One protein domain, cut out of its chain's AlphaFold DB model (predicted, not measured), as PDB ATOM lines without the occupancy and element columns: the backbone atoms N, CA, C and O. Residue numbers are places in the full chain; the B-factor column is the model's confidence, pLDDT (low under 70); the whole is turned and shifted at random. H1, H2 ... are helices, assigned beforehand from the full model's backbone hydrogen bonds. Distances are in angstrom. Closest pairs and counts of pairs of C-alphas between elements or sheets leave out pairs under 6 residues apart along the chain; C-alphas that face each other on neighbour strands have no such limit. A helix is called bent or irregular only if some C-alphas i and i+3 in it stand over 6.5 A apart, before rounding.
ATOM      1  N   ARG A  32     362.222 246.496 546.806       86.88
ATOM      2  CA  ARG A  32     361.435 245.509 547.574       86.88
ATOM      3  C   ARG A  32     360.805 244.444 546.682       86.88
ATOM      4  O   ARG A  32     360.809 243.267 547.034       86.88
ATOM      5  N   THR A  33     360.284 244.832 545.518       87.88
ATOM      6  CA  THR A  33     359.707 243.891 544.546       87.88
ATOM      7  C   THR A  33     360.785 242.991 543.949       87.88
ATOM      8  O   THR A  33     360.570 241.786 543.826       87.88
ATOM      9  N   LYS A  34     361.961 243.535 543.604       89.75
ATOM     10  CA  LYS A  34     363.100 242.732 543.131       89.75
ATOM     11  C   LYS A  34     363.564 241.741 544.197       89.75
ATOM     12  O   LYS A  34     363.729 240.569 543.878       89.75
ATOM     13  N   ALA A  35     363.718 242.180 545.446       89.25
ATOM     14  CA  ALA A  35     364.094 241.315 546.561       89.25
ATOM     15  C   ALA A  35     363.072 240.183 546.763       89.25
ATOM     16  O   ALA A  35     363.450 239.014 546.784       89.25
ATOM     17  N   ALA A  36     361.774 240.505 546.785       91.06
ATOM     18  CA  ALA A  36     360.711 239.506 546.879       91.06
ATOM     19  C   ALA A  36     360.730 238.506 545.711       91.06
ATOM     20  O   ALA A  36     360.560 237.310 545.922       91.06
ATOM     21  N   GLN A  37     360.985 238.964 544.481       93.06
ATOM     22  CA  GLN A  37     361.122 238.070 543.328       93.06
ATOM     23  C   GLN A  37     362.296 237.107 543.485       93.06
ATOM     24  O   GLN A  37     362.132 235.911 543.254       93.06
ATOM     25  N   LEU A  38     363.461 237.613 543.895       91.44
ATOM     26  CA  LEU A  38     364.643 236.786 544.133       91.44
ATOM     27  C   LEU A  38     364.381 235.736 545.216       91.44
ATOM     28  O   LEU A  38     364.768 234.583 545.037       91.44
ATOM     29  N   LEU A  39     363.676 236.106 546.288       91.50
ATOM     30  CA  LEU A  39     363.278 235.179 547.348       91.50
ATOM     31  C   LEU A  39     362.324 234.099 546.838       91.50
ATOM     32  O   LEU A  39     362.553 232.921 547.102       91.50
ATOM     33  N   VAL A  40     361.309 234.467 546.051       95.12
ATOM     34  CA  VAL A  40     360.370 233.503 545.452       95.12
ATOM     35  C   VAL A  40     361.085 232.529 544.518       95.12
ATOM     36  O   VAL A  40     360.876 231.321 544.611       95.12
ATOM     37  N   TYR A  41     361.973 233.018 543.650       96.00
ATOM     38  CA  TYR A  41     362.728 232.149 542.742       96.00
ATOM     39  C   TYR A  41     363.702 231.246 543.497       96.00
ATOM     40  O   TYR A  41     363.804 230.059 543.190       96.00
ATOM     41  N   ARG A  42     364.382 231.781 544.519       94.06
ATOM     42  CA  ARG A  42     365.257 230.993 545.385       94.06
ATOM     43  C   ARG A  42     364.469 229.906 546.108       94.06
ATOM     44  O   ARG A  42     364.912 228.765 546.091       94.06
ATOM     45  N   ALA A  43     363.298 230.219 546.659       94.31
ATOM     46  CA  ALA A  43     362.436 229.223 547.281       94.31
ATOM     47  C   ALA A  43     362.052 228.134 546.272       94.31
ATOM     48  O   ALA A  43     362.377 226.977 546.495       94.31
ATOM     49  N   PHE A  44     361.493 228.475 545.106       96.62
ATOM     50  CA  PHE A  44     361.134 227.459 544.107       96.62
ATOM     51  C   PHE A  44     362.319 226.607 543.632       96.62
ATOM     52  O   PHE A  44     362.133 225.423 543.370       96.62
ATOM     53  N   SER A  45     363.540 227.149 543.588       95.69
ATOM     54  CA  SER A  45     364.745 226.366 543.265       95.69
ATOM     55  C   SER A  45     365.088 225.278 544.300       95.69
ATOM     56  O   SER A  45     365.820 224.336 543.989       95.69
ATOM     57  N   LEU A  46     364.559 225.400 545.520       95.19
ATOM     58  CA  LEU A  46     364.738 224.470 546.638       95.19
ATOM     59  C   LEU A  46     363.551 223.510 546.799       95.19
ATOM     60  O   LEU A  46     363.517 222.736 547.754       95.19
ATOM     61  N   HIS A  47     362.569 223.546 545.893       96.31
ATOM     62  CA  HIS A  47     361.378 222.714 546.003       96.31
ATOM     63  C   HIS A  47     361.725 221.210 545.992       96.31
ATOM     64  O   HIS A  47     362.485 220.783 545.118       96.31
ATOM     65  N   PRO A  48     361.154 220.375 546.889       94.31
ATOM     66  CA  PRO A  48     361.586 218.989 547.021       94.31
ATOM     67  C   PRO A  48     361.480 218.116 545.769       94.31
ATOM     68  O   PRO A  48     362.363 217.298 545.527       94.31
ATOM     69  N   ALA A  49     360.439 218.327 544.962       95.81
ATOM     70  CA  ALA A  49     360.223 217.611 543.703       95.81
ATOM     71  C   ALA A  49     361.413 217.694 542.728       95.81
ATOM     72  O   ALA A  49     361.662 216.743 541.994       95.81
ATOM     73  N   LEU A  50     362.175 218.797 542.738       94.81
ATOM     74  CA  LEU A  50     363.286 219.017 541.803       94.81
ATOM     75  C   LEU A  50     364.425 218.001 541.941       94.81
ATOM     76  O   LEU A  50     365.197 217.841 541.003       94.81
ATOM     77  N   ASP A  51     364.552 217.334 543.086       93.50
ATOM     78  CA  ASP A  51     365.622 216.352 543.299       93.50
ATOM     79  C   ASP A  51     365.257 214.950 542.825       93.50
ATOM     80  O   ASP A  51     366.129 214.096 542.688       93.50
ATOM     81  N   TYR A  52     363.971 214.726 542.568       92.94
ATOM     82  CA  TYR A  52     363.467 213.491 541.985       92.94
ATOM     83  C   TYR A  52     363.266 213.612 540.474       92.94
ATOM     84  O   TYR A  52     363.010 212.606 539.818       92.94
ATOM     85  N   MET A  53     363.400 214.820 539.917       90.88
ATOM     86  CA  MET A  53     363.414 215.017 538.475       90.88
ATOM     87  C   MET A  53     364.676 214.410 537.881       90.88
ATOM     88  O   MET A  53     365.792 214.650 538.352       90.88
ATOM     89  N   ARG A  54     364.495 213.636 536.819       81.88
ATOM     90  CA  ARG A  54     365.583 213.042 536.047       81.88
ATOM     91  C   ARG A  54     365.495 213.581 534.623       81.88
ATOM     92  O   ARG A  54     364.382 213.750 534.121       81.88
ATOM     93  N   PRO A  55     366.627 213.848 533.951       68.69
ATOM     94  CA  PRO A  55     366.600 214.109 532.518       68.69
ATOM     95  C   PRO A  55     365.827 212.975 531.826       68.69
ATOM     96  O   PRO A  55     366.010 211.814 532.213       68.69
ATOM     97  N   PRO A  56     364.945 213.275 530.859       63.34
ATOM     98  CA  PRO A  56     364.184 212.242 530.170       63.34
ATOM     99  C   PRO A  56     365.143 211.201 529.577       63.34
ATOM    100  O   PRO A  56     366.087 211.542 528.868       63.34
ATOM    101  N   THR A  57     364.942 209.925 529.912       48.25
ATOM    102  CA  THR A  57     365.773 208.810 529.434       48.25
ATOM    103  C   THR A  57     364.994 208.036 528.369       48.25
ATOM    104  O   THR A  57     363.969 207.436 528.671       48.25
ATOM    105  N   GLY A  58     365.434 208.075 527.104       53.28
ATOM    106  CA  GLY A  58     364.834 207.292 526.009       53.28
ATOM    107  C   GLY A  58     364.900 207.950 524.625       53.28
ATOM    108  O   GLY A  58     365.310 209.095 524.490       53.28
ATOM    109  N   VAL A  59     364.454 207.222 523.591       41.81
ATOM    110  CA  VAL A  59     364.389 207.664 522.175       41.81
ATOM    111  C   VAL A  59     363.415 208.844 521.963       41.81
ATOM    112  O   VAL A  59     363.474 209.514 520.946       41.81
ATOM    113  N   LEU A  60     362.560 209.138 522.951       39.03
ATOM    114  CA  LEU A  60     361.651 210.296 522.990       39.03
ATOM    115  C   LEU A  60     362.272 211.552 523.650       39.03
ATOM    116  O   LEU A  60     361.604 212.582 523.771       39.03
ATOM    117  N   ALA A  61     363.533 211.483 524.096       46.78
ATOM    118  CA  ALA A  61     364.266 212.579 524.729       46.78
ATOM    119  C   ALA A  61     364.929 213.501 523.690       46.78
ATOM    120  O   ALA A  61     366.147 213.646 523.657       46.78
ATOM    121  N   ASP A  62     364.138 214.144 522.831       48.19
ATOM    122  CA  ASP A  62     364.694 215.060 521.817       48.19
ATOM    123  C   ASP A  62     365.234 216.370 522.419       48.19
ATOM    124  O   ASP A  62     365.918 217.137 521.742       48.19
ATOM    125  N   VAL A  63     364.912 216.660 523.686       55.75
ATOM    126  CA  VAL A  63     365.202 217.945 524.329       55.75
ATOM    127  C   VAL A  63     365.667 217.728 525.769       55.75
ATOM    128  O   VAL A  63     364.879 217.390 526.654       55.75
ATOM    129  N   ASP A  64     366.951 217.975 526.023       66.44
ATOM    130  CA  ASP A  64     367.480 218.086 527.381       66.44
ATOM    131  C   ASP A  64     367.075 219.444 527.976       66.44
ATOM    132  O   ASP A  64     367.753 220.462 527.805       66.44
ATOM    133  N   TRP A  65     365.938 219.457 528.676       68.06
ATOM    134  CA  TRP A  65     365.380 220.637 529.340       68.06
ATOM    135  C   TRP A  65     366.372 221.328 530.274       68.06
ATOM    136  O   TRP A  65     366.331 222.554 530.396       68.06
ATOM    137  N   TYR A  66     367.275 220.575 530.913       68.25
ATOM    138  CA  TYR A  66     368.309 221.166 531.755       68.25
ATOM    139  C   TYR A  66     369.278 221.984 530.910       68.25
ATOM    140  O   TYR A  66     369.579 223.117 531.277       68.25
ATOM    141  N   THR A  67     369.720 221.458 529.771       70.62
ATOM    142  CA  THR A  67     370.642 222.156 528.866       70.62
ATOM    143  C   THR A  67     369.985 223.357 528.187       70.62
ATOM    144  O   THR A  67     370.550 224.454 528.197       70.62
ATOM    145  N   GLU A  68     368.764 223.199 527.676       72.06
ATOM    146  CA  GLU A  68     368.029 224.270 526.991       72.06
ATOM    147  C   GLU A  68     367.668 225.421 527.935       72.06
ATOM    148  O   GLU A  68     367.935 226.594 527.643       72.06
ATOM    149  N   LEU A  69     367.137 225.104 529.123       72.06
ATOM    150  CA  LEU A  69     366.848 226.128 530.118       72.06
ATOM    151  C   LEU A  69     368.133 226.714 530.699       72.06
ATOM    152  O   LEU A  69     368.122 227.886 531.034       72.06
ATOM    153  N   ARG A  70     369.265 226.005 530.783       69.94
ATOM    154  CA  ARG A  70     370.520 226.598 531.286       69.94
ATOM    155  C   ARG A  70     371.074 227.700 530.381       69.94
ATOM    156  O   ARG A  70     371.781 228.576 530.879       69.94
ATOM    157  N   SER A  71     370.730 227.704 529.093       69.38
ATOM    158  CA  SER A  71     371.179 228.749 528.172       69.38
ATOM    159  C   SER A  71     370.655 230.134 528.598       69.38
ATOM    160  O   SER A  71     369.479 230.332 528.919       69.38
ATOM    161  N   THR A  72     371.552 231.124 528.639       59.09
ATOM    162  CA  THR A  72     371.214 232.534 528.918       59.09
ATOM    163  C   THR A  72     370.400 233.161 527.787       59.09
ATOM    164  O   THR A  72     369.649 234.107 528.011       59.09
ATOM    165  N   PHE A  73     370.532 232.606 526.583       56.94
ATOM    166  CA  PHE A  73     369.736 232.915 525.407       56.94
ATOM    167  C   PHE A  73     369.039 231.631 524.986       56.94
ATOM    168  O   PHE A  73     369.661 230.795 524.340       56.94
ATOM    169  N   THR A  74     367.766 231.474 525.351       57.59
ATOM    170  CA  THR A  74     366.979 230.331 524.892       57.59
ATOM    171  C   THR A  74     366.856 230.381 523.367       57.59
ATOM    172  O   THR A  74     366.094 231.169 522.799       57.59
ATOM    173  N   SER A  75     367.672 229.584 522.677       54.09
ATOM    174  CA  SER A  75     367.571 229.357 521.237       54.09
ATOM    175  C   SER A  75     366.452 228.355 520.928       54.09
ATOM    176  O   SER A  75     365.956 227.658 521.807       54.09
ATOM    177  N   GLY A  76     366.001 228.312 519.673       67.38
ATOM    178  CA  GLY A  76     365.039 227.305 519.216       67.38
ATOM    179  C   GLY A  76     363.661 227.380 519.888       67.38
ATOM    180  O   GLY A  76     363.054 228.453 519.988       67.38
ATOM    181  N   ILE A  77     363.166 226.217 520.322       61.06
ATOM    182  CA  ILE A  77     361.814 225.974 520.857       61.06
ATOM    183  C   ILE A  77     361.488 226.873 522.069       61.06
ATOM    184  O   ILE A  77     360.345 227.297 522.250       61.06
ATOM    185  N   PHE A  78     362.502 227.260 522.848       69.12
ATOM    186  CA  PHE A  78     362.352 228.043 524.080       69.12
ATOM    187  C   PHE A  78     362.472 229.555 523.903       69.12
ATOM    188  O   PHE A  78     362.448 230.307 524.885       69.12
ATOM    189  N   ARG A  79     362.561 230.049 522.663       77.50
ATOM    190  CA  ARG A  79     362.681 231.491 522.403       77.50
ATOM    191  C   ARG A  79     361.529 232.294 523.015       77.50
ATOM    192  O   ARG A  79     361.759 233.380 523.545       77.50
ATOM    193  N   LYS A  80     360.301 231.757 522.992       80.00
ATOM    194  CA  LYS A  80     359.117 232.396 523.603       80.00
ATOM    195  C   LYS A  80     359.215 232.452 525.131       80.00
ATOM    196  O   LYS A  80     358.848 233.460 525.726       80.00
ATOM    197  N   LEU A  81     359.781 231.421 525.764       78.75
ATOM    198  CA  LEU A  81     360.046 231.406 527.209       78.75
ATOM    199  C   LEU A  81     361.071 232.474 527.612       78.75
ATOM    200  O   LEU A  81     360.869 233.162 528.608       78.75
ATOM    201  N   GLY A  82     362.103 232.706 526.796       77.81
ATOM    202  CA  GLY A  82     363.100 233.762 527.029       77.81
ATOM    203  C   GLY A  82     362.561 235.195 526.930       77.81
ATOM    204  O   GLY A  82     363.188 236.123 527.441       77.81
ATOM    205  N   GLN A  83     361.395 235.394 526.304       83.75
ATOM    206  CA  GLN A  83     360.718 236.695 526.244       83.75
ATOM    207  C   GLN A  83     359.920 237.005 527.517       83.75
ATOM    208  O   GLN A  83     359.608 238.167 527.773       83.75
ATOM    209  N   ASN A  84     359.599 235.994 528.330       90.75
ATOM    210  CA  ASN A  84     358.870 236.196 529.573       90.75
ATOM    211  C   ASN A  84     359.780 236.824 530.645       90.75
ATOM    212  O   ASN A  84     360.852 236.304 530.953       90.75
ATOM    213  N   GLU A  85     359.331 237.924 531.257       90.81
ATOM    214  CA  GLU A  85     360.109 238.675 532.256       90.81
ATOM    215  C   GLU A  85     360.529 237.830 533.472       90.81
ATOM    216  O   GLU A  85     361.645 237.998 533.969       90.81
ATOM    217  N   HIS A  86     359.693 236.891 533.940       94.12
ATOM    218  CA  HIS A  86     360.053 236.005 535.052       94.12
ATOM    219  C   HIS A  86     361.187 235.047 534.648       94.12
ATOM    220  O   HIS A  86     362.181 234.937 535.366       94.12
ATOM    221  N   PHE A  87     361.092 234.417 533.473       92.00
ATOM    222  CA  PHE A  87     362.125 233.510 532.952       92.00
ATOM    223  C   PHE A  87     363.434 234.233 532.631       92.00
ATOM    224  O   PHE A  87     364.503 233.737 532.988       92.00
ATOM    225  N   LYS A  88     363.364 235.434 532.044       90.19
ATOM    226  CA  LYS A  88     364.534 236.277 531.766       90.19
ATOM    227  C   LYS A  88     365.283 236.654 533.043       90.19
ATOM    228  O   LYS A  88     366.507 236.584 533.076       90.19
ATOM    229  N   ARG A  89     364.566 237.022 534.112       91.31
ATOM    230  CA  ARG A  89     365.181 237.345 535.412       91.31
ATOM    231  C   ARG A  89     365.775 236.117 536.084       91.31
ATOM    232  O   ARG A  89     366.887 236.197 536.593       91.31
ATOM    233  N   MET A  90     365.071 234.985 536.054       93.56
ATOM    234  CA  MET A  90     365.602 233.732 536.589       93.56
ATOM    235  C   MET A  90     366.866 233.289 535.842       93.56
ATOM    236  O   MET A  90     367.797 232.832 536.489       93.56
ATOM    237  N   ALA A  91     366.971 233.493 534.525       87.62
ATOM    238  CA  ALA A  91     368.177 233.154 533.757       87.62
ATOM    239  C   ALA A  91     369.459 233.839 534.275       87.62
ATOM    240  O   ALA A  91     370.549 233.289 534.138       87.62
ATOM    241  N   LEU A  92     369.334 235.003 534.921       89.31
ATOM    242  CA  LEU A  92     370.460 235.741 535.504       89.31
ATOM    243  C   LEU A  92     370.972 235.138 536.826       89.31
ATOM    244  O   LEU A  92     372.018 235.555 537.313       89.31
ATOM    245  N   LEU A  93     370.257 234.170 537.411       90.50
ATOM    246  CA  LEU A  93     370.578 233.559 538.710       90.50
ATOM    247  C   LEU A  93     371.347 232.231 538.592       90.50
ATOM    248  O   LEU A  93     371.391 231.459 539.552       90.50
ATOM    249  N   GLY A  94     371.916 231.925 537.423       91.31
ATOM    250  CA  GLY A  94     372.716 230.717 537.203       91.31
ATOM    251  C   GLY A  94     371.946 229.420 537.483       91.31
ATOM    252  O   GLY A  94     370.826 229.225 536.999       91.31
ATOM    253  N   ASP A  95     372.534 228.520 538.272       90.25
ATOM    254  CA  ASP A  95     371.940 227.209 538.573       90.25
ATOM    255  C   ASP A  95     370.665 227.323 539.433       90.25
ATOM    256  O   ASP A  95     369.686 226.621 539.170       90.25
ATOM    257  N   ILE A  96     370.619 228.271 540.383       93.06
ATOM    258  CA  ILE A  96     369.406 228.604 541.163       93.06
ATOM    259  C   ILE A  96     368.281 228.999 540.204       93.06
ATOM    260  O   ILE A  96     367.162 228.495 540.281       93.06
ATOM    261  N   GLY A  97     368.611 229.871 539.257       93.12
ATOM    262  CA  GLY A  97     367.711 230.331 538.212       93.12
ATOM    263  C   GLY A  97     367.186 229.232 537.302       93.12
ATOM    264  O   GLY A  97     366.019 229.229 536.920       93.12
ATOM    265  N   THR A  98     368.041 228.280 536.945       90.75
ATOM    266  CA  THR A  98     367.671 227.137 536.100       90.75
ATOM    267  C   THR A  98     366.707 226.207 536.831       90.75
ATOM    268  O   THR A  98     365.640 225.902 536.301       90.75
ATOM    269  N   ARG A  99     367.002 225.860 538.090       93.94
ATOM    270  CA  ARG A  99     366.103 225.076 538.952       93.94
ATOM    271  C   ARG A  99     364.756 225.772 539.172       93.94
ATOM    272  O   ARG A  99     363.712 225.138 539.058       93.94
ATOM    273  N   ALA A 100     364.768 227.084 539.413       95.62
ATOM    274  CA  ALA A 100     363.548 227.877 539.548       95.62
ATOM    275  C   ALA A 100     362.710 227.882 538.258       95.62
ATOM    276  O   ALA A 100     361.495 227.725 538.325       95.62
ATOM    277  N   ARG A 101     363.339 228.002 537.077       93.50
ATOM    278  CA  ARG A 101     362.645 227.942 535.777       93.50
ATOM    279  C   ARG A 101     361.980 226.596 535.532       93.50
ATOM    280  O   ARG A 101     360.841 226.584 535.079       93.50
ATOM    281  N   ILE A 102     362.659 225.496 535.856       92.62
ATOM    282  CA  ILE A 102     362.096 224.140 535.770       92.62
ATOM    283  C   ILE A 102     360.859 224.032 536.669       92.62
ATOM    284  O   ILE A 102     359.789 223.646 536.203       92.62
ATOM    285  N   MET A 103     360.973 224.465 537.930       96.12
ATOM    286  CA  MET A 103     359.854 224.430 538.872       96.12
ATOM    287  C   MET A 103     358.680 225.303 538.411       96.12
ATOM    288  O   MET A 103     357.533 224.869 538.449       96.12
ATOM    289  N   VAL A 104     358.946 226.526 537.945       96.31
ATOM    290  CA  VAL A 104     357.906 227.440 537.453       96.31
ATOM    291  C   VAL A 104     357.250 226.907 536.180       96.31
ATOM    292  O   VAL A 104     356.041 227.051 536.037       96.31
ATOM    293  N   LEU A 105     357.997 226.257 535.282       94.12
ATOM    294  CA  LEU A 105     357.425 225.605 534.103       94.12
ATOM    295  C   LEU A 105     356.521 224.429 534.498       94.12
ATOM    296  O   LEU A 105     355.422 224.313 533.963       94.12
ATOM    297  N   LEU A 106     356.924 223.612 535.476       95.06
ATOM    298  CA  LEU A 106     356.065 222.554 536.015       95.06
ATOM    299  C   LEU A 106     354.784 223.122 536.641       95.06
ATOM    300  O   LEU A 106     353.691 222.640 536.354       95.06
ATOM    301  N   LEU A 107     354.904 224.177 537.450       97.50
ATOM    302  CA  LEU A 107     353.755 224.883 538.027       97.50
ATOM    303  C   LEU A 107     352.856 225.483 536.945       97.50
ATOM    304  O   LEU A 107     351.640 225.513 537.119       97.50
ATOM    305  N   TRP A 108     353.433 225.930 535.828       96.62
ATOM    306  CA  TRP A 108     352.673 226.411 534.683       96.62
ATOM    307  C   TRP A 108     351.842 225.286 534.073       96.62
ATOM    308  O   TRP A 108     350.643 225.460 533.907       96.62
ATOM    309  N   ILE A 109     352.436 224.118 533.826       95.69
ATOM    310  CA  ILE A 109     351.733 222.957 533.259       95.69
ATOM    311  C   ILE A 109     350.598 222.491 534.171       95.69
ATOM    312  O   ILE A 109     349.462 222.397 533.721       95.69
ATOM    313  N   ILE A 110     350.884 222.257 535.457       97.25
ATOM    314  CA  ILE A 110     349.870 221.819 536.430       97.25
ATOM    315  C   ILE A 110     348.780 222.889 536.573       97.25
ATOM    316  O   ILE A 110     347.598 222.581 536.666       97.25
ATOM    317  N   GLY A 111     349.187 224.159 536.596       97.19
ATOM    318  CA  GLY A 111     348.344 225.298 536.923       97.19
ATOM    319  C   GLY A 111     347.491 225.861 535.790       97.19
ATOM    320  O   GLY A 111     346.515 226.560 536.064       97.19
ATOM    321  N   HIS A 112     347.843 225.592 534.530       96.12
ATOM    322  CA  HIS A 112     347.297 226.303 533.370       96.12
ATOM    323  C   HIS A 112     345.761 226.227 533.299       96.12
ATOM    324  O   HIS A 112     345.079 227.250 533.162       96.12
ATOM    325  N   ARG A 113     345.212 225.020 533.483       95.31
ATOM    326  CA  ARG A 113     343.775 224.709 533.367       95.31
ATOM    327  C   ARG A 113     343.008 224.738 534.700       95.31
ATOM    328  O   ARG A 113     341.814 224.475 534.727       95.31
ATOM    329  N   LEU A 114     343.656 225.103 535.811       96.75
ATOM    330  CA  LEU A 114     343.017 225.185 537.137       96.75
ATOM    331  C   LEU A 114     342.223 226.482 537.326       96.75
ATOM    332  O   LEU A 114     342.515 227.468 536.667       96.75
ATOM    333  N   SER A 115     341.282 226.562 538.268       96.56
ATOM    334  CA  SER A 115     340.714 227.868 538.654       96.56
ATOM    335  C   SER A 115     341.787 228.795 539.257       96.56
ATOM    336  O   SER A 115     342.809 228.325 539.762       96.56
ATOM    337  N   GLU A 116     341.569 230.115 539.225       96.19
ATOM    338  CA  GLU A 116     342.486 231.106 539.826       96.19
ATOM    339  C   GLU A 116     342.792 230.798 541.303       96.19
ATOM    340  O   GLU A 116     343.944 230.901 541.732       96.19
ATOM    341  N   ASP A 117     341.791 230.349 542.063       96.50
ATOM    342  CA  ASP A 117     341.940 229.996 543.479       96.50
ATOM    343  C   ASP A 117     342.766 228.723 543.674       96.50
ATOM    344  O   ASP A 117     343.665 228.673 544.518       96.50
ATOM    345  N   SER A 118     342.517 227.702 542.851       96.75
ATOM    346  CA  SER A 118     343.280 226.450 542.880       96.75
ATOM    347  C   SER A 118     344.738 226.679 542.488       96.75
ATOM    348  O   SER A 118     345.643 226.110 543.099       96.75
ATOM    349  N   LEU A 119     344.984 227.569 541.523       97.62
ATOM    350  CA  LEU A 119     346.325 227.989 541.131       97.62
ATOM    351  C   LEU A 119     347.018 228.805 542.233       97.62
ATOM    352  O   LEU A 119     348.197 228.585 542.512       97.62
ATOM    353  N   ALA A 120     346.303 229.713 542.900       95.88
ATOM    354  CA  ALA A 120     346.840 230.447 544.044       95.88
ATOM    355  C   ALA A 120     347.234 229.491 545.184       95.88
ATOM    356  O   ALA A 120     348.324 229.614 545.748       95.88
ATOM    357  N   LYS A 121     346.391 228.488 545.468       96.12
ATOM    358  CA  LYS A 121     346.678 227.426 546.440       96.12
ATOM    359  C   LYS A 121     347.882 226.583 546.022       96.12
ATOM    360  O   LYS A 121     348.733 226.311 546.870       96.12
ATOM    361  N   LEU A 122     347.989 226.210 544.743       97.88
ATOM    362  CA  LEU A 122     349.137 225.485 544.191       97.88
ATOM    363  C   LEU A 122     350.438 226.266 544.409       97.88
ATOM    364  O   LEU A 122     351.378 225.731 544.994       97.88
ATOM    365  N   LEU A 123     350.479 227.535 543.996       97.56
ATOM    366  CA  LEU A 123     351.659 228.391 544.134       97.56
ATOM    367  C   LEU A 123     352.047 228.606 545.599       97.56
ATOM    368  O   LEU A 123     353.210 228.423 545.948       97.56
ATOM    369  N   SER A 124     351.076 228.945 546.452       95.06
ATOM    370  CA  SER A 124     351.303 229.190 547.880       95.06
ATOM    371  C   SER A 124     351.806 227.939 548.605       95.06
ATOM    372  O   SER A 124     352.792 227.994 549.338       95.06
ATOM    373  N   THR A 125     351.191 226.781 548.344       95.62
ATOM    374  CA  THR A 125     351.592 225.527 548.997       95.62
ATOM    375  C   THR A 125     352.960 225.058 548.513       95.62
ATOM    376  O   THR A 125     353.789 224.684 549.336       95.62
ATOM    377  N   SER A 126     353.233 225.145 547.207       96.69
ATOM    378  CA  SER A 126     354.547 224.795 546.646       96.69
ATOM    379  C   SER A 126     355.641 225.700 547.210       96.69
ATOM    380  O   SER A 126     356.716 225.245 547.588       96.69
ATOM    381  N   PHE A 127     355.359 226.997 547.318       95.00
ATOM    382  CA  PHE A 127     356.268 227.951 547.938       95.00
ATOM    383  C   PHE A 127     356.531 227.604 549.413       95.00
ATOM    384  O   PHE A 127     357.687 227.516 549.826       95.00
ATOM    385  N   GLY A 128     355.476 227.308 550.181       92.19
ATOM    386  CA  GLY A 128     355.576 226.866 551.574       92.19
ATOM    387  C   GLY A 128     356.373 225.570 551.753       92.19
ATOM    388  O   GLY A 128     357.207 225.480 552.653       92.19
ATOM    389  N   ASP A 129     356.167 224.580 550.885       93.31
ATOM    390  CA  ASP A 129     356.896 223.307 550.920       93.31
ATOM    391  C   ASP A 129     358.388 223.503 550.620       93.31
ATOM    392  O   ASP A 129     359.243 222.870 551.247       93.31
ATOM    393  N   ALA A 130     358.720 224.430 549.722       92.81
ATOM    394  CA  ALA A 130     360.104 224.760 549.423       92.81
ATOM    395  C   ALA A 130     360.818 225.480 550.581       92.81
ATOM    396  O   ALA A 130     361.991 225.214 550.842       92.81
ATOM    397  N   ILE A 131     360.110 226.344 551.316       90.31
ATOM    398  CA  ILE A 131     360.650 227.026 552.505       90.31
ATOM    399  C   ILE A 131     360.886 226.036 553.640       90.31
ATOM    400  O   ILE A 131     361.971 226.012 554.215       90.31
ATOM    401  N   LYS A 132     359.903 225.170 553.928       89.62
ATOM    402  CA  LYS A 132     360.026 224.137 554.973       89.62
ATOM    403  C   LYS A 132     361.262 223.268 554.771       89.62
ATOM    404  O   LYS A 132     361.889 222.852 555.740       89.62
ATOM    405  N   ARG A 133     361.622 223.014 553.513       86.44
ATOM    406  CA  ARG A 133     362.810 222.242 553.167       86.44
ATOM    407  C   ARG A 133     364.123 222.978 553.440       86.44
ATOM    408  O   ARG A 133     365.105 222.314 553.764       86.44
ATOM    409  N   SER A 134     364.183 224.304 553.290       83.06
ATOM    410  CA  SER A 134     365.455 225.017 553.459       83.06
ATOM    411  C   SER A 134     365.946 224.987 554.908       83.06
ATOM    412  O   SER A 134     367.146 225.116 555.128       83.06
ATOM    413  N   GLY A 135     365.047 224.804 555.886       74.31
ATOM    414  CA  GLY A 135     365.381 224.688 557.312       74.31
ATOM    415  C   GLY A 135     366.055 225.929 557.913       74.31
ATOM    416  O   GLY A 135     366.467 225.911 559.068       74.31
ATOM    417  N   THR A 136     366.187 227.006 557.136       73.56
ATOM    418  CA  THR A 136     366.828 228.259 557.537       73.56
ATOM    419  C   THR A 136     365.770 229.204 558.086       73.56
ATOM    420  O   THR A 136     364.984 229.754 557.312       73.56
ATOM    421  N   THR A 137     365.794 229.444 559.397       69.62
ATOM    422  CA  THR A 137     364.961 230.448 560.089       69.62
ATOM    423  C   THR A 137     365.069 231.850 559.474       69.62
ATOM    424  O   THR A 137     364.126 232.637 559.549       69.62
ATOM    425  N   ASP A 138     366.183 232.149 558.802       74.38
ATOM    426  CA  ASP A 138     366.420 233.433 558.136       74.38
ATOM    427  C   ASP A 138     365.449 233.675 556.970       74.38
ATOM    428  O   ASP A 138     364.896 234.765 556.846       74.38
ATOM    429  N   LEU A 139     365.162 232.647 556.161       73.19
ATOM    430  CA  LEU A 139     364.269 232.784 555.005       73.19
ATOM    431  C   LEU A 139     362.822 233.027 555.455       73.19
ATOM    432  O   LEU A 139     362.120 233.848 554.882       73.19
ATOM    433  N   GLU A 140     362.381 232.350 556.514       68.56
ATOM    434  CA  GLU A 140     361.042 232.535 557.081       68.56
ATOM    435  C   GLU A 140     360.865 233.947 557.667       68.56
ATOM    436  O   GLU A 140     359.828 234.589 557.470       68.56
ATOM    437  N   THR A 141     361.918 234.484 558.293       72.38
ATOM    438  CA  THR A 141     361.932 235.850 558.839       72.38
ATOM    439  C   THR A 141     361.935 236.908 557.728       72.38
ATOM    440  O   THR A 141     361.188 237.883 557.815       72.38
ATOM    441  N   GLU A 142     362.708 236.707 556.652       71.25
ATOM    442  CA  GLU A 142     362.727 237.589 555.470       71.25
ATOM    443  C   GLU A 142     361.379 237.602 554.729       71.25
ATOM    444  O   GLU A 142     360.956 238.631 554.201       71.25
ATOM    445  N   LEU A 143     360.672 236.469 554.715       66.19
ATOM    446  CA  LEU A 143     359.383 236.317 554.040       66.19
ATOM    447  C   LEU A 143     358.205 236.889 554.825       66.19
ATOM    448  O   LEU A 143     357.281 237.433 554.221       66.19
ATOM    449  N   SER A 144     358.264 236.838 556.156       61.72
ATOM    450  CA  SER A 144     357.256 237.435 557.047       61.72
ATOM    451  C   SER A 144     357.153 238.959 556.906       61.72
ATOM    452  O   SER A 144     356.173 239.559 557.337       61.72
ATOM    453  N   GLN A 145     358.166 239.600 556.315       62.47
ATOM    454  CA  GLN A 145     358.277 241.056 556.219       62.47
ATOM    455  C   GLN A 145     357.816 241.630 554.869       62.47
ATOM    456  O   GLN A 145     357.873 242.846 554.676       62.47
ATOM    457  N   LEU A 146     357.378 240.800 553.915       64.12
ATOM    458  CA  LEU A 146     357.194 241.228 552.527       64.12
ATOM    459  C   LEU A 146     355.797 240.903 551.976       64.12
ATOM    460  O   LEU A 146     355.612 239.912 551.269       64.12
ATOM    461  N   ASP A 147     354.846 241.833 552.136       78.25
ATOM    462  CA  ASP A 147     353.593 241.877 551.346       78.25
ATOM    463  C   ASP A 147     353.858 241.790 549.828       78.25
ATOM    464  O   ASP A 147     353.027 241.335 549.033       78.25
ATOM    465  N   SER A 148     355.052 242.206 549.397       85.31
ATOM    466  CA  SER A 148     355.519 242.109 548.017       85.31
ATOM    467  C   SER A 148     355.702 240.669 547.524       85.31
ATOM    468  O   SER A 148     355.606 240.455 546.316       85.31
ATOM    469  N   VAL A 149     355.882 239.667 548.396       90.00
ATOM    470  CA  VAL A 149     355.927 238.244 547.995       90.00
ATOM    471  C   VAL A 149     354.590 237.821 547.402       90.00
ATOM    472  O   VAL A 149     354.556 237.235 546.319       90.00
ATOM    473  N   ASN A 150     353.478 238.206 548.036       90.69
ATOM    474  CA  ASN A 150     352.148 237.933 547.502       90.69
ATOM    475  C   ASN A 150     351.954 238.597 546.128       90.69
ATOM    476  O   ASN A 150     351.439 237.969 545.205       90.69
ATOM    477  N   LYS A 151     352.464 239.825 545.928       92.31
ATOM    478  CA  LYS A 151     352.440 240.488 544.608       92.31
ATOM    479  C   LYS A 151     353.186 239.675 543.541       92.31
ATOM    480  O   LYS A 151     352.721 239.590 542.405       92.31
ATOM    481  N   VAL A 152     354.316 239.055 543.890       94.50
ATOM    482  CA  VAL A 152     355.068 238.181 542.973       94.50
ATOM    483  C   VAL A 152     354.299 236.897 542.670       94.50
ATOM    484  O   VAL A 152     354.222 236.519 541.502       94.50
ATOM    485  N   LEU A 153     353.689 236.256 543.670       95.44
ATOM    486  CA  LEU A 153     352.862 235.062 543.462       95.44
ATOM    487  C   LEU A 153     351.633 235.367 542.593       95.44
ATOM    488  O   LEU A 153     351.335 234.604 541.679       95.44
ATOM    489  N   VAL A 154     350.978 236.516 542.789       95.38
ATOM    490  CA  VAL A 154     349.893 236.998 541.916       95.38
ATOM    491  C   VAL A 154     350.400 237.268 540.495       95.38
ATOM    492  O   VAL A 154     349.720 236.934 539.526       95.38
ATOM    493  N   SER A 155     351.599 237.839 540.339       95.94
ATOM    494  CA  SER A 155     352.223 238.031 539.021       95.94
ATOM    495  C   SER A 155     352.486 236.695 538.319       95.94
ATOM    496  O   SER A 155     352.164 236.544 537.141       95.94
ATOM    497  N   LEU A 156     353.007 235.700 539.044       96.88
ATOM    498  CA  LEU A 156     353.211 234.346 538.526       96.88
ATOM    499  C   LEU A 156     351.886 233.661 538.181       96.88
ATOM    500  O   LEU A 156     351.806 233.007 537.148       96.88
ATOM    501  N   ARG A 157     350.835 233.859 538.985       96.81
ATOM    502  CA  ARG A 157     349.481 233.359 538.714       96.81
ATOM    503  C   ARG A 157     348.955 233.877 537.376       96.81
ATOM    504  O   ARG A 157     348.592 233.081 536.514       96.81
ATOM    505  N   LYS A 158     349.017 235.197 537.168       96.56
ATOM    506  CA  LYS A 158     348.647 235.834 535.891       96.56
ATOM    507  C   LYS A 158     349.471 235.281 534.732       96.56
ATOM    508  O   LYS A 158     348.924 234.999 533.675       96.56
ATOM    509  N   MET A 159     350.775 235.096 534.939       95.50
ATOM    510  CA  MET A 159     351.676 234.535 533.934       95.50
ATOM    511  C   MET A 159     351.299 233.093 533.556       95.50
ATOM    512  O   MET A 159     351.171 232.810 532.369       95.50
ATOM    513  N   ILE A 160     351.017 232.220 534.527       95.81
ATOM    514  CA  ILE A 160     350.626 230.816 534.293       95.81
ATOM    515  C   ILE A 160     349.299 230.702 533.517       95.81
ATOM    516  O   ILE A 160     349.053 229.741 532.783       95.81
ATOM    517  N   LYS A 161     348.443 231.717 533.632       95.38
ATOM    518  CA  LYS A 161     347.190 231.810 532.883       95.38
ATOM    519  C   LYS A 161     347.329 232.313 531.459       95.38
ATOM    520  O   LYS A 161     346.417 232.125 530.659       95.38
ATOM    521  N   THR A 162     348.474 232.887 531.106       92.44
ATOM    522  CA  THR A 162     348.763 233.196 529.704       92.44
ATOM    523  C   THR A 162     349.014 231.920 528.900       92.44
ATOM    524  O   THR A 162     349.283 230.853 529.462       92.44
TER     525      THR A 162
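This is residues 32 to 162 of the 966 residues of an uncharacterized protein of Gymnopus luxurians FD-317 M1 (UniProt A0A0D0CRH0). The core is a helical hairpin of H6 and H7, with H1 and H9 packed over one side of it, steeply crossed with the hairpin helices. The short helices H5 and H3 pack on H6, with H4 near them toward one end of the long axis, while H8 lies near H1 and H7 toward the other; residues 57 to 62 stick out as a free loop. The printed part has 131 residues with nine named helices, H1 to H9 in chain order, and no named strand; the class is all helix. It is compact, with a radius of gyration of the C-alphas of 14.6 A, and elongated, with spans of 46 by 29 by 25 A.

H7, residues 116 to 134, is the longest helix. It forms a hairpin with H6, residues 94 to 111: they touch and run opposite ways at a shallow tilt of 34.5 degrees, only just short of steep, with C-alphas of Gly 111 and Leu 119 closest at 5.4 A. H1, residues 32 to 45, touches H7 about perpendicular at 75 degrees; the closest C-alphas, of Ala 43 and Ala 130, are 5.5 A apart. H1 also touches H6, with residues 41 to 45 alone, at 81 degrees, about perpendicular, the C-alphas of Ser 45 and Ala 100 coming closest at 4.2 A. H9, residues 147 to 161, touches H7 at a steep tilt of 56 degrees, with C-alphas of Ala 120 and Arg 157 closest at 6.6 A. H6 is the hub, touching five helices, among them H5, residues 85 to 91, its hairpin partner, with C-alphas of Met 90 and Gly 97 closest at 4.3 A, and H3, residues 65 to 70, with those of Arg 70 and Thr 98 closest at 5.6 A. H2, residues 48 to 51, only just touches H7, with 3 pairs of C-alphas within 8 A, those of Pro 48 and Ala 130 closest at 6.4 A. H4, residues 76 to 83, and H8, residues 137 to 143, touch no helix. Every O i to N i+4 pair is within hydrogen-bond range in H1, H3, H5, H6, H7, H8 and H9; H4 has 2 of 4, and H2 is too short for such a pair.

From first to last C-alpha H7 measures 27.4 A, H6 25.0 A, H9 22.0 A and H1 19.9 A. H1 begins at C-alpha 32 (361.435, 245.509, 547.574), H7 at C-alpha 116 (342.486, 231.106, 539.826), and H9 ends at C-alpha 161 (347.190, 231.810, 532.883). H4 is irregular: C-alphas 77 and 80 are 7.5 A apart.

The C-alphas of Val 59 and Gln 145, the two farthest apart, are 48.1 A apart. The printed part has no cut, and the link from H2 to H3, 13 residues, is long. The mean pLDDT of the printed part is 84.5, and it is under 70 at residues 55 to 66, 70 to 78, 137, 140 and 143 to 146.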